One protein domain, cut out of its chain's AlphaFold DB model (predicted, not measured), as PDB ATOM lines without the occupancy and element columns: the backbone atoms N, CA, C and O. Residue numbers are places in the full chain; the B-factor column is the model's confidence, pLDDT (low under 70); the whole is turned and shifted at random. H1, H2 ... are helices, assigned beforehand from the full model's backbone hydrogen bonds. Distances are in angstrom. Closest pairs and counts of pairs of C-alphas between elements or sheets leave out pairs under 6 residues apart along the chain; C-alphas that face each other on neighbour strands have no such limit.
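What this domain is: This is residues 2 to 79 of the 210 residues of a protein of Alexandrium catenella (UniProt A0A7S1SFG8). What is the main picture? One long, straight helix, H4, runs out of a small head, where H1 packs on its first part and H3 folds back near its beginning, with H2 and a loop of residues 16 to 36 completing the head; residues 64 to 79 of H4 stick out as an arm. What is it made of? The printed part has 78 residues with four named helices, in the order H1, H2, H3, H4, and no named strand: all helix. How is it spread? It is loose, with a radius of gyration of the C-alphas of 15.5 A, and elongated, spanning 51 by 29 by 20 A, the arm making the length.

How they stand to each other: What touches the longest helix? H4, residues 46 to 79, touches H1, residues 2 to 7, with residues 48 to 56 alone; the closest C-alphas, of Ala 7 and Tyr 52, are 5.1 A apart, and the two run the same way at a shallow tilt of 34.6 degrees, only just short of steep. With residue 59 alone H4 only just touches H2, residues 11 to 15, with 3 pairs of C-alphas within 8 A, the closest being those of Ile 11 and Leu 59, 7.3 A apart. Which helix is left? H3, residues 37 to 43, is close to H4 but not clearly touching, with the closest C-alphas, of Ala 41 and Phe 49, 6.0 A apart; they run opposite ways at a shallow tilt of 13 degrees. H3 is apart from H1 and H2. What do the backbones show? In H1, H2, H3 and H4 every O i to N i+4 pair is within hydrogen-bond range.

Where its parts are: Where does H4 run? It spans 49.0 A, from C-alpha 46 at (9.744, 22.777, -48.584) to C-alpha 79 at (27.066, -20.041, -32.185). How long are the others? H1 begins with C-alpha 2 at (-1.533, 13.357, -51.605) and measures 8.9 A, H2 6.1 A and H3 9.9 A.

The domain as a whole: How large is it? The two C-alphas farthest apart, of Ser 43 and Glu 79, are 51.6 A apart. Are there cuts or long links? The printed part has no cut; the link from H2 to H3 is long, with 21 residues, and the other two are tight. Where is confidence low? No printed residue is under 70, and the mean pLDDT of the printed part is 89.4.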
ATOM      1  N   HIS A   2      -1.863  14.791 -51.454       84.75
ATOM      2  CA  HIS A   2      -1.533  13.357 -51.605       84.75
ATOM      3  C   HIS A   2      -0.187  12.922 -50.984       84.75
ATOM      4  O   HIS A   2      -0.154  11.960 -50.228       84.75
ATOM      5  N   VAL A   3       0.909  13.652 -51.229       86.19
ATOM      6  CA  VAL A   3       2.247  13.308 -50.688       86.19
ATOM      7  C   VAL A   3       2.269  13.304 -49.156       86.19
ATOM      8  O   VAL A   3       2.854  12.420 -48.540       86.19
ATOM      9  N   GLN A   4       1.565  14.256 -48.540       87.12
ATOM     10  CA  GLN A   4       1.429  14.324 -47.089       87.12
ATOM     11  C   GLN A   4       0.653  13.118 -46.536       87.12
ATOM     12  O   GLN A   4       1.080  12.526 -45.551       87.12
ATOM     13  N   ALA A   5      -0.422  12.698 -47.213       86.00
ATOM     14  CA  ALA A   5      -1.170  11.502 -46.835       86.00
ATOM     15  C   ALA A   5      -0.318  10.221 -46.930       86.00
ATOM     16  O   ALA A   5      -0.459   9.331 -46.096       86.00
ATOM     17  N   VAL A   6       0.598  10.130 -47.903       86.25
ATOM     18  CA  VAL A   6       1.552   9.011 -48.000       86.25
ATOM     19  C   VAL A   6       2.548   9.039 -46.840       86.25
ATOM     20  O   VAL A   6       2.761   8.004 -46.211       86.25
ATOM     21  N   ALA A   7       3.112  10.203 -46.506       87.38
ATOM     22  CA  ALA A   7       4.049  10.350 -45.388       87.38
ATOM     23  C   ALA A   7       3.415  10.000 -44.025       87.38
ATOM     24  O   ALA A   7       4.067   9.398 -43.175       87.38
ATOM     25  N   GLU A   8       2.134  10.329 -43.841       88.06
ATOM     26  CA  GLU A   8       1.358  10.043 -42.623       88.06
ATOM     27  C   GLU A   8       0.740   8.631 -42.612       88.06
ATOM     28  O   GLU A   8       0.164   8.210 -41.609       88.06
ATOM     29  N   SER A   9       0.856   7.875 -43.709       87.56
ATOM     30  CA  SER A   9       0.254   6.545 -43.806       87.56
ATOM     31  C   SER A   9       0.952   5.511 -42.902       87.56
ATOM     32  O   SER A   9       2.139   5.652 -42.563       87.56
ATOM     33  N   PRO A  10       0.244   4.431 -42.509       87.44
ATOM     34  CA  PRO A  10       0.821   3.367 -41.697       87.44
ATOM     35  C   PRO A  10       2.099   2.785 -42.313       87.44
ATOM     36  O   PRO A  10       2.201   2.611 -43.527       87.44
ATOM     37  N   ILE A  11       3.063   2.417 -41.464       83.69
ATOM     38  CA  ILE A  11       4.368   1.867 -41.883       83.69
ATOM     39  C   ILE A  11       4.197   0.671 -42.836       83.69
ATOM     40  O   ILE A  11       4.907   0.574 -43.836       83.69
ATOM     41  N   CYS A  12       3.216  -0.205 -42.590       83.38
ATOM     42  CA  CYS A  12       2.936  -1.363 -43.444       83.38
ATOM     43  C   CYS A  12       2.531  -0.989 -44.883       83.38
ATOM     44  O   CYS A  12       2.864  -1.721 -45.815       83.38
ATOM     45  N   ALA A  13       1.862   0.152 -45.086       83.56
ATOM     46  CA  ALA A  13       1.516   0.658 -46.411       83.56
ATOM     47  C   ALA A  13       2.749   1.240 -47.117       83.56
ATOM     48  O   ALA A  13       2.970   0.965 -48.295       83.56
ATOM     49  N   ARG A  14       3.599   1.965 -46.376       85.94
ATOM     50  CA  ARG A  14       4.838   2.563 -46.900       85.94
ATOM     51  C   ARG A  14       5.908   1.529 -47.257       85.94
ATOM     52  O   ARG A  14       6.624   1.724 -48.234       85.94
ATOM     53  N   ARG A  15       6.006   0.407 -46.531       85.44
ATOM     54  CA  ARG A  15       6.988  -0.667 -46.815       85.44
ATOM     55  C   ARG A  15       6.883  -1.223 -48.235       85.44
ATOM     56  O   ARG A  15       7.910  -1.529 -48.830       85.44
ATOM     57  N   ARG A  16       5.669  -1.313 -48.790       82.81
ATOM     58  CA  ARG A  16       5.412  -1.893 -50.124       82.81
ATOM     59  C   ARG A  16       6.100  -1.142 -51.266       82.81
ATOM     60  O   ARG A  16       6.357  -1.737 -52.302       82.81
ATOM     61  N   CYS A  17       6.387   0.140 -51.071       84.12
ATOM     62  CA  CYS A  17       6.999   1.015 -52.066       84.12
ATOM     63  C   CYS A  17       8.225   1.757 -51.518       84.12
ATOM     64  O   CYS A  17       8.571   2.822 -52.022       84.12
ATOM     65  N   GLU A  18       8.857   1.243 -50.454       87.19
ATOM     66  CA  GLU A  18      10.013   1.889 -49.805       87.19
ATOM     67  C   GLU A  18       9.750   3.354 -49.410       87.19
ATOM     68  O   GLU A  18      10.633   4.213 -49.475       87.19
ATOM     69  N   GLY A  19       8.501   3.658 -49.056       88.94
ATOM     70  CA  GLY A  19       8.036   4.993 -48.701       88.94
ATOM     71  C   GLY A  19       7.900   5.962 -49.876       88.94
ATOM     72  O   GLY A  19       7.632   7.133 -49.629       88.94
ATOM     73  N   ARG A  20       8.065   5.519 -51.130       90.94
ATOM     74  CA  ARG A  20       7.882   6.366 -52.320       90.94
ATOM     75  C   ARG A  20       6.409   6.671 -52.575       90.94
ATOM     76  O   ARG A  20       5.524   5.852 -52.325       90.94
ATOM     77  N   VAL A  21       6.149   7.845 -53.143       90.56
ATOM     78  CA  VAL A  21       4.808   8.229 -53.602       90.56
ATOM     79  C   VAL A  21       4.513   7.510 -54.917       90.56
ATOM     80  O   VAL A  21       5.244   7.677 -55.890       90.56
ATOM     81  N   LEU A  22       3.447   6.711 -54.950       87.44
ATOM     82  CA  LEU A  22       2.970   6.034 -56.159       87.44
ATOM     83  C   LEU A  22       2.006   6.924 -56.951       87.44
ATOM     84  O   LEU A  22       1.591   7.987 -56.490       87.44
ATOM     85  N   CYS A  23       1.636   6.495 -58.160       85.31
ATOM     86  CA  CYS A  23       0.691   7.235 -58.991       85.31
ATOM     87  C   CYS A  23      -0.672   7.381 -58.279       85.31
ATOM     88  O   CYS A  23      -1.336   6.373 -58.042       85.31
ATOM     89  N   PRO A  24      -1.157   8.607 -57.994       83.88
ATOM     90  CA  PRO A  24      -2.412   8.807 -57.264       83.88
ATOM     91  C   PRO A  24      -3.655   8.385 -58.052       83.88
ATOM     92  O   PRO A  24      -4.699   8.147 -57.454       83.88
ATOM     93  N   LYS A  25      -3.569   8.330 -59.388       82.62
ATOM     94  CA  LYS A  25      -4.701   7.959 -60.250       82.62
ATOM     95  C   LYS A  25      -4.879   6.448 -60.380       82.62
ATOM     96  O   LYS A  25      -6.006   5.997 -60.514       82.62
ATOM     97  N   HIS A  26      -3.780   5.697 -60.341       80.75
ATOM     98  CA  HIS A  26      -3.765   4.247 -60.542       80.75
ATOM     99  C   HIS A  26      -2.706   3.609 -59.621       80.75
ATOM    100  O   HIS A  26      -1.681   3.127 -60.099       80.75
ATOM    101  N   PRO A  27      -2.889   3.654 -58.288       71.94
ATOM    102  CA  PRO A  27      -1.848   3.286 -57.321       71.94
ATOM    103  C   PRO A  27      -1.514   1.788 -57.293       71.94
ATOM    104  O   PRO A  27      -0.464   1.417 -56.778       71.94
ATOM    105  N   THR A  28      -2.393   0.937 -57.824       75.06
ATOM    106  CA  THR A  28      -2.235  -0.527 -57.864       75.06
ATOM    107  C   THR A  28      -2.041  -1.086 -59.273       75.06
ATOM    108  O   THR A  28      -1.716  -2.258 -59.403       75.06
ATOM    109  N   GLU A  29      -2.265  -0.276 -60.310       77.94
ATOM    110  CA  GLU A  29      -2.239  -0.694 -61.725       77.94
ATOM    111  C   GLU A  29      -1.091  -0.040 -62.507       77.94
ATOM    112  O   GLU A  29      -0.776  -0.445 -63.620       77.94
ATOM    113  N   CYS A  30      -0.474   1.002 -61.946       76.19
ATOM    114  CA  CYS A  30       0.674   1.659 -62.550       76.19
ATOM    115  C   CYS A  30       1.962   0.932 -62.147       76.19
ATOM    116  O   CYS A  30       2.342   0.971 -60.978       76.19
ATOM    117  N   ASP A  31       2.670   0.370 -63.127       72.06
ATOM    118  CA  ASP A  31       3.974  -0.296 -62.948       72.06
ATOM    119  C   ASP A  31       5.144   0.681 -62.695       72.06
ATOM    120  O   ASP A  31       6.312   0.293 -62.649       72.06
ATOM    121  N   GLY A  32       4.861   1.978 -62.549       73.75
ATOM    122  CA  GLY A  32       5.876   2.981 -62.243       73.75
ATOM    123  C   GLY A  32       6.466   2.788 -60.843       73.75
ATOM    124  O   GLY A  32       5.732   2.638 -59.868       73.75
ATOM    125  N   SER A  33       7.791   2.902 -60.712       73.56
ATOM    126  CA  SER A  33       8.560   2.725 -59.462       73.56
ATOM    127  C   SER A  33       8.339   3.810 -58.386       73.56
ATOM    128  O   SER A  33       9.162   3.983 -57.486       73.56
ATOM    129  N   GLY A  34       7.245   4.568 -58.479       85.06
ATOM    130  CA  GLY A  34       6.993   5.788 -57.715       85.06
ATOM    131  C   GLY A  34       7.725   7.015 -58.267       85.06
ATOM    132  O   GLY A  34       8.645   6.905 -59.079       85.06
ATOM    133  N   PHE A  35       7.294   8.200 -57.837       90.06
ATOM    134  CA  PHE A  35       7.914   9.467 -58.230       90.06
ATOM    135  C   PHE A  35       9.346   9.580 -57.687       90.06
ATOM    136  O   PHE A  35       9.636   9.143 -56.567       90.06
ATOM    137  N   ALA A  36      10.239  10.188 -58.472       90.81
ATOM    138  CA  ALA A  36      11.594  10.479 -58.024       90.81
ATOM    139  C   ALA A  36      11.580  11.602 -56.978       90.81
ATOM    140  O   ALA A  36      10.809  12.557 -57.071       90.81
ATOM    141  N   ASP A  37      12.470  11.516 -55.989       92.62
ATOM    142  CA  ASP A  37      12.503  12.505 -54.904       92.62
ATOM    143  C   ASP A  37      12.876  13.902 -55.417       92.62
ATOM    144  O   ASP A  37      12.373  14.889 -54.896       92.62
ATOM    145  N   GLY A  38      13.691  13.990 -56.476       92.50
ATOM    146  CA  GLY A  38      14.032  15.257 -57.130       92.50
ATOM    147  C   GLY A  38      12.824  15.946 -57.771       92.50
ATOM    148  O   GLY A  38      12.651  17.153 -57.607       92.50
ATOM    149  N   ASP A  39      11.943  15.179 -58.420       91.94
ATOM    150  CA  ASP A  39      10.717  15.710 -59.032       91.94
ATOM    151  C   ASP A  39       9.739  16.213 -57.961       91.94
ATOM    152  O   ASP A  39       9.099  17.258 -58.118       91.94
ATOM    153  N   LEU A  40       9.654  15.490 -56.839       92.00
ATOM    154  CA  LEU A  40       8.864  15.891 -55.676       92.00
ATOM    155  C   LEU A  40       9.448  17.142 -55.006       92.00
ATOM    156  O   LEU A  40       8.690  18.051 -54.681       92.00
ATOM    157  N   ALA A  41      10.771  17.230 -54.846       93.56
ATOM    158  CA  ALA A  41      11.443  18.398 -54.275       93.56
ATOM    159  C   ALA A  41      11.204  19.666 -55.105       93.56
ATOM    160  O   ALA A  41      10.955  20.731 -54.548       93.56
ATOM    161  N   ALA A  42      11.235  19.544 -56.436       93.94
ATOM    162  CA  ALA A  42      10.997  20.657 -57.352       93.94
ATOM    163  C   ALA A  42       9.532  21.134 -57.362       93.94
ATOM    164  O   ALA A  42       9.262  22.288 -57.689       93.94
ATOM    165  N   SER A  43       8.590  20.252 -57.016       92.38
ATOM    166  CA  SER A  43       7.150  20.488 -57.192       92.38
ATOM    167  C   SER A  43       6.386  20.742 -55.888       92.38
ATOM    168  O   SER A  43       5.210  21.112 -55.929       92.38
ATOM    169  N   LEU A  44       7.000  20.509 -54.724       93.12
ATOM    170  CA  LEU A  44       6.343  20.590 -53.419       93.12
ATOM    171  C   LEU A  44       6.856  21.767 -52.581       93.12
ATOM    172  O   LEU A  44       8.025  22.135 -52.670       93.12
ATOM    173  N   PRO A  45       6.018  22.318 -51.682       95.12
ATOM    174  CA  PRO A  45       6.493  23.238 -50.658       95.12
ATOM    175  C   PRO A  45       7.580  22.582 -49.783       95.12
ATOM    176  O   PRO A  45       7.407  21.411 -49.416       95.12
ATOM    177  N   PRO A  46       8.622  23.326 -49.354       93.50
ATOM    178  CA  PRO A  46       9.744  22.777 -48.584       93.50
ATOM    179  C   PRO A  46       9.309  21.954 -47.366       93.50
ATOM    180  O   PRO A  46       9.665  20.786 -47.245       93.50
ATOM    181  N   ALA A  47       8.402  22.497 -46.548       92.75
ATOM    182  CA  ALA A  47       7.897  21.820 -45.352       92.75
ATOM    183  C   ALA A  47       7.148  20.502 -45.648       92.75
ATOM    184  O   ALA A  47       7.090  19.609 -44.806       92.75
ATOM    185  N   THR A  48       6.543  20.356 -46.833       93.12
ATOM    186  CA  THR A  48       5.878  19.098 -47.224       93.12
ATOM    187  C   THR A  48       6.901  18.061 -47.668       93.12
ATOM    188  O   THR A  48       6.776  16.887 -47.316       93.12
ATOM    189  N   PHE A  49       7.911  18.490 -48.426       94.00
ATOM    190  CA  PHE A  49       8.980  17.616 -48.891       94.00
ATOM    191  C   PHE A  49       9.860  17.118 -47.735       94.00
ATOM    192  O   PHE A  49      10.140  15.924 -47.669       94.00
ATOM    193  N   GLU A  50      10.201  17.981 -46.774       94.38
ATOM    194  CA  GLU A  50      10.948  17.616 -45.558       94.38
ATOM    195  C   GLU A  50      10.239  16.525 -44.745       94.38
ATOM    196  O   GLU A  50      10.842  15.528 -44.351       94.38
ATOM    197  N   ARG A  51       8.924  16.660 -44.545       92.75
ATOM    198  CA  ARG A  51       8.137  15.645 -43.831       92.75
ATOM    199  C   ARG A  51       8.101  14.312 -44.574       92.75
ATOM    200  O   ARG A  51       8.177  13.260 -43.944       92.75
ATOM    201  N   TYR A  52       7.982  14.353 -45.898       93.94
ATOM    202  CA  TYR A  52       8.031  13.159 -46.738       93.94
ATOM    203  C   TYR A  52       9.391  12.463 -46.653       93.94
ATOM    204  O   TYR A  52       9.441  11.255 -46.411       93.94
ATOM    205  N   ILE A  53      10.486  13.210 -46.822       93.94
ATOM    206  CA  ILE A  53      11.819  12.610 -46.852       93.94
ATOM    207  C   ILE A  53      12.198  12.051 -45.480       93.94
ATOM    208  O   ILE A  53      12.716  10.941 -45.425       93.94
ATOM    209  N   GLN A  54      11.838  12.729 -44.382       94.25
ATOM    210  CA  GLN A  54      12.049  12.210 -43.029       94.25
ATOM    211  C   GLN A  54      11.291  10.897 -42.814       94.25
ATOM    212  O   GLN A  54      11.885   9.895 -42.431       94.25
ATOM    213  N   ALA A  55      10.003  10.858 -43.167       91.62
ATOM    214  CA  ALA A  55       9.193   9.650 -43.035       91.62
ATOM    215  C   ALA A  55       9.743   8.471 -43.859       91.62
ATOM    216  O   ALA A  55       9.518   7.308 -43.510       91.62
ATOM    217  N   ARG A  56      10.430   8.755 -44.969       93.62
ATOM    218  CA  ARG A  56      11.067   7.743 -45.808       93.62
ATOM    219  C   ARG A  56      12.430   7.304 -45.266       93.62
ATOM    220  O   ARG A  56      12.711   6.108 -45.300       93.62
ATOM    221  N   ILE A  57      13.233   8.226 -44.737       93.44
ATOM    222  CA  ILE A  57      14.490   7.920 -44.037       93.44
ATOM    223  C   ILE A  57      14.206   7.012 -42.839       93.44
ATOM    224  O   ILE A  57      14.751   5.913 -42.796       93.44
ATOM    225  N   ASP A  58      13.263   7.387 -41.968       92.00
ATOM    226  CA  ASP A  58      12.888   6.597 -40.788       92.00
ATOM    227  C   ASP A  58      12.481   5.164 -41.169       92.00
ATOM    228  O   ASP A  58      12.817   4.195 -40.491       92.00
ATOM    229  N   LEU A  59      11.756   5.007 -42.284       93.38
ATOM    230  CA  LEU A  59      11.334   3.699 -42.781       93.38
ATOM    231  C   LEU A  59      12.523   2.839 -43.227       93.38
ATOM    232  O   LEU A  59      12.571   1.644 -42.925       93.38
ATOM    233  N   LEU A  60      13.443   3.424 -43.994       91.81
ATOM    234  CA  LEU A  60      14.623   2.721 -44.495       91.81
ATOM    235  C   LEU A  60      15.584   2.379 -43.353       91.81
ATOM    236  O   LEU A  60      16.139   1.282 -43.343       91.81
ATOM    237  N   GLU A  61      15.733   3.268 -42.373       93.62
ATOM    238  CA  GLU A  61      16.497   3.016 -41.151       93.62
ATOM    239  C   GLU A  61      15.898   1.860 -40.350       93.62
ATOM    240  O   GLU A  61      16.622   0.926 -40.019       93.62
ATOM    241  N   GLN A  62      14.579   1.849 -40.122       91.44
ATOM    242  CA  GLN A  62      13.898   0.733 -39.453       91.44
ATOM    243  C   GLN A  62      14.113  -0.593 -40.180       91.44
ATOM    244  O   GLN A  62      14.438  -1.593 -39.548       91.44
ATOM    245  N   ARG A  63      13.970  -0.608 -41.510       91.44
ATOM    246  CA  ARG A  63      14.211  -1.816 -42.312       91.44
ATOM    247  C   ARG A  63      15.658  -2.292 -42.183       91.44
ATOM    248  O   ARG A  63      15.899  -3.485 -42.050       91.44
ATOM    249  N   ARG A  64      16.615  -1.363 -42.182       91.25
ATOM    250  CA  ARG A  64      18.033  -1.688 -42.022       91.25
ATOM    251  C   ARG A  64      18.347  -2.227 -40.629       91.25
ATOM    252  O   ARG A  64      19.156  -3.141 -40.514       91.25
ATOM    253  N   VAL A  65      17.716  -1.680 -39.591       94.81
ATOM    254  CA  VAL A  65      17.821  -2.200 -38.221       94.81
ATOM    255  C   VAL A  65      17.270  -3.624 -38.156       94.81
ATOM    256  O   VAL A  65      17.983  -4.499 -37.684       94.81
ATOM    257  N   GLU A  66      16.086  -3.887 -38.715       93.94
ATOM    258  CA  GLU A  66      15.503  -5.240 -38.769       93.94
ATOM    259  C   GLU A  66      16.413  -6.241 -39.501       93.94
ATOM    260  O   GLU A  66      16.589  -7.372 -39.048       93.94
ATOM    261  N   GLU A  67      17.015  -5.838 -40.624       94.12
ATOM    262  CA  GLU A  67      17.956  -6.674 -41.383       94.12
ATOM    263  C   GLU A  67      19.222  -6.991 -40.567       94.12
ATOM    264  O   GLU A  67      19.643  -8.149 -40.511       94.12
ATOM    265  N   LEU A  68      19.798  -5.991 -39.890       95.62
ATOM    266  CA  LEU A  68      20.964  -6.172 -39.019       95.62
ATOM    267  C   LEU A  68      20.645  -7.044 -37.797       95.62
ATOM    268  O   LEU A  68      21.454  -7.891 -37.420       95.62
ATOM    269  N   GLU A  69      19.477  -6.856 -37.183       96.94
ATOM    270  CA  GLU A  69      19.001  -7.674 -36.065       96.94
ATOM    271  C   GLU A  69      18.796  -9.128 -36.494       96.94
ATOM    272  O   GLU A  69      19.243 -10.037 -35.796       96.94
ATOM    273  N   ALA A  70      18.196  -9.361 -37.664       97.19
ATOM    274  CA  ALA A  70      18.015 -10.700 -38.211       97.19
ATOM    275  C   ALA A  70      19.360 -11.388 -38.499       97.19
ATOM    276  O   ALA A  70      19.537 -12.557 -38.152       97.19
ATOM    277  N   GLU A  71      20.326 -10.673 -39.086       96.56
ATOM    278  CA  GLU A  71      21.668 -11.211 -39.326       96.56
ATOM    279  C   GLU A  71      22.396 -11.524 -38.008       96.56
ATOM    280  O   GLU A  71      23.009 -12.585 -37.863       96.56
ATOM    281  N   MET A  72      22.308 -10.630 -37.020       95.62
ATOM    282  CA  MET A  72      22.894 -10.845 -35.696       95.62
ATOM    283  C   MET A  72      22.271 -12.060 -35.004       95.62
ATOM    284  O   MET A  72      22.998 -12.901 -34.474       95.62
ATOM    285  N   GLN A  73      20.943 -12.183 -35.047       96.56
ATOM    286  CA  GLN A  73      20.225 -13.308 -34.458       96.56
ATOM    287  C   GLN A  73      20.660 -14.630 -35.093       96.56
ATOM    288  O   GLN A  73      20.981 -15.571 -34.375       96.56
ATOM    289  N   GLN A  74      20.784 -14.683 -36.423       97.38
ATOM    290  CA  GLN A  74      21.285 -15.872 -37.120       97.38
ATOM    291  C   GLN A  74      22.698 -16.264 -36.671       97.38
ATOM    292  O   GLN A  74      22.979 -17.446 -36.467       97.38
ATOM    293  N   ARG A  75      23.596 -15.286 -36.492       96.06
ATOM    294  CA  ARG A  75      24.963 -15.539 -36.007       96.06
ATOM    295  C   ARG A  75      24.970 -16.057 -34.569       96.06
ATOM    296  O   ARG A  75      25.724 -16.982 -34.269       96.06
ATOM    297  N   LEU A  76      24.136 -15.490 -33.696       96.62
ATOM    298  CA  LEU A  76      23.991 -15.941 -32.310       96.62
ATOM    299  C   LEU A  76      23.427 -17.362 -32.237       96.62
ATOM    300  O   LEU A  76      23.992 -18.197 -31.534       96.62
ATOM    301  N   ASP A  77      22.375 -17.660 -32.997       96.69
ATOM    302  CA  ASP A  77      21.749 -18.985 -33.027       96.69
ATOM    303  C   ASP A  77      22.729 -20.061 -33.512       96.69
ATOM    304  O   ASP A  77      22.819 -21.141 -32.921       96.69
ATOM    305  N   ALA A  78      23.520 -19.752 -34.545       96.19
ATOM    306  CA  ALA A  78      24.562 -20.646 -35.041       96.19
ATOM    307  C   ALA A  78      25.642 -20.919 -33.980       96.19
ATOM    308  O   ALA A  78      26.074 -22.063 -33.811       96.19
ATOM    309  N   GLU A  79      26.056 -19.893 -33.233       95.00
ATOM    310  CA  GLU A  79      27.066 -20.041 -32.185       95.00
ATOM    311  C   GLU A  79      26.530 -20.816 -30.973       95.00
ATOM    312  O   GLU A  79      27.211 -21.705 -30.458       95.00
TER     313      GLU A  79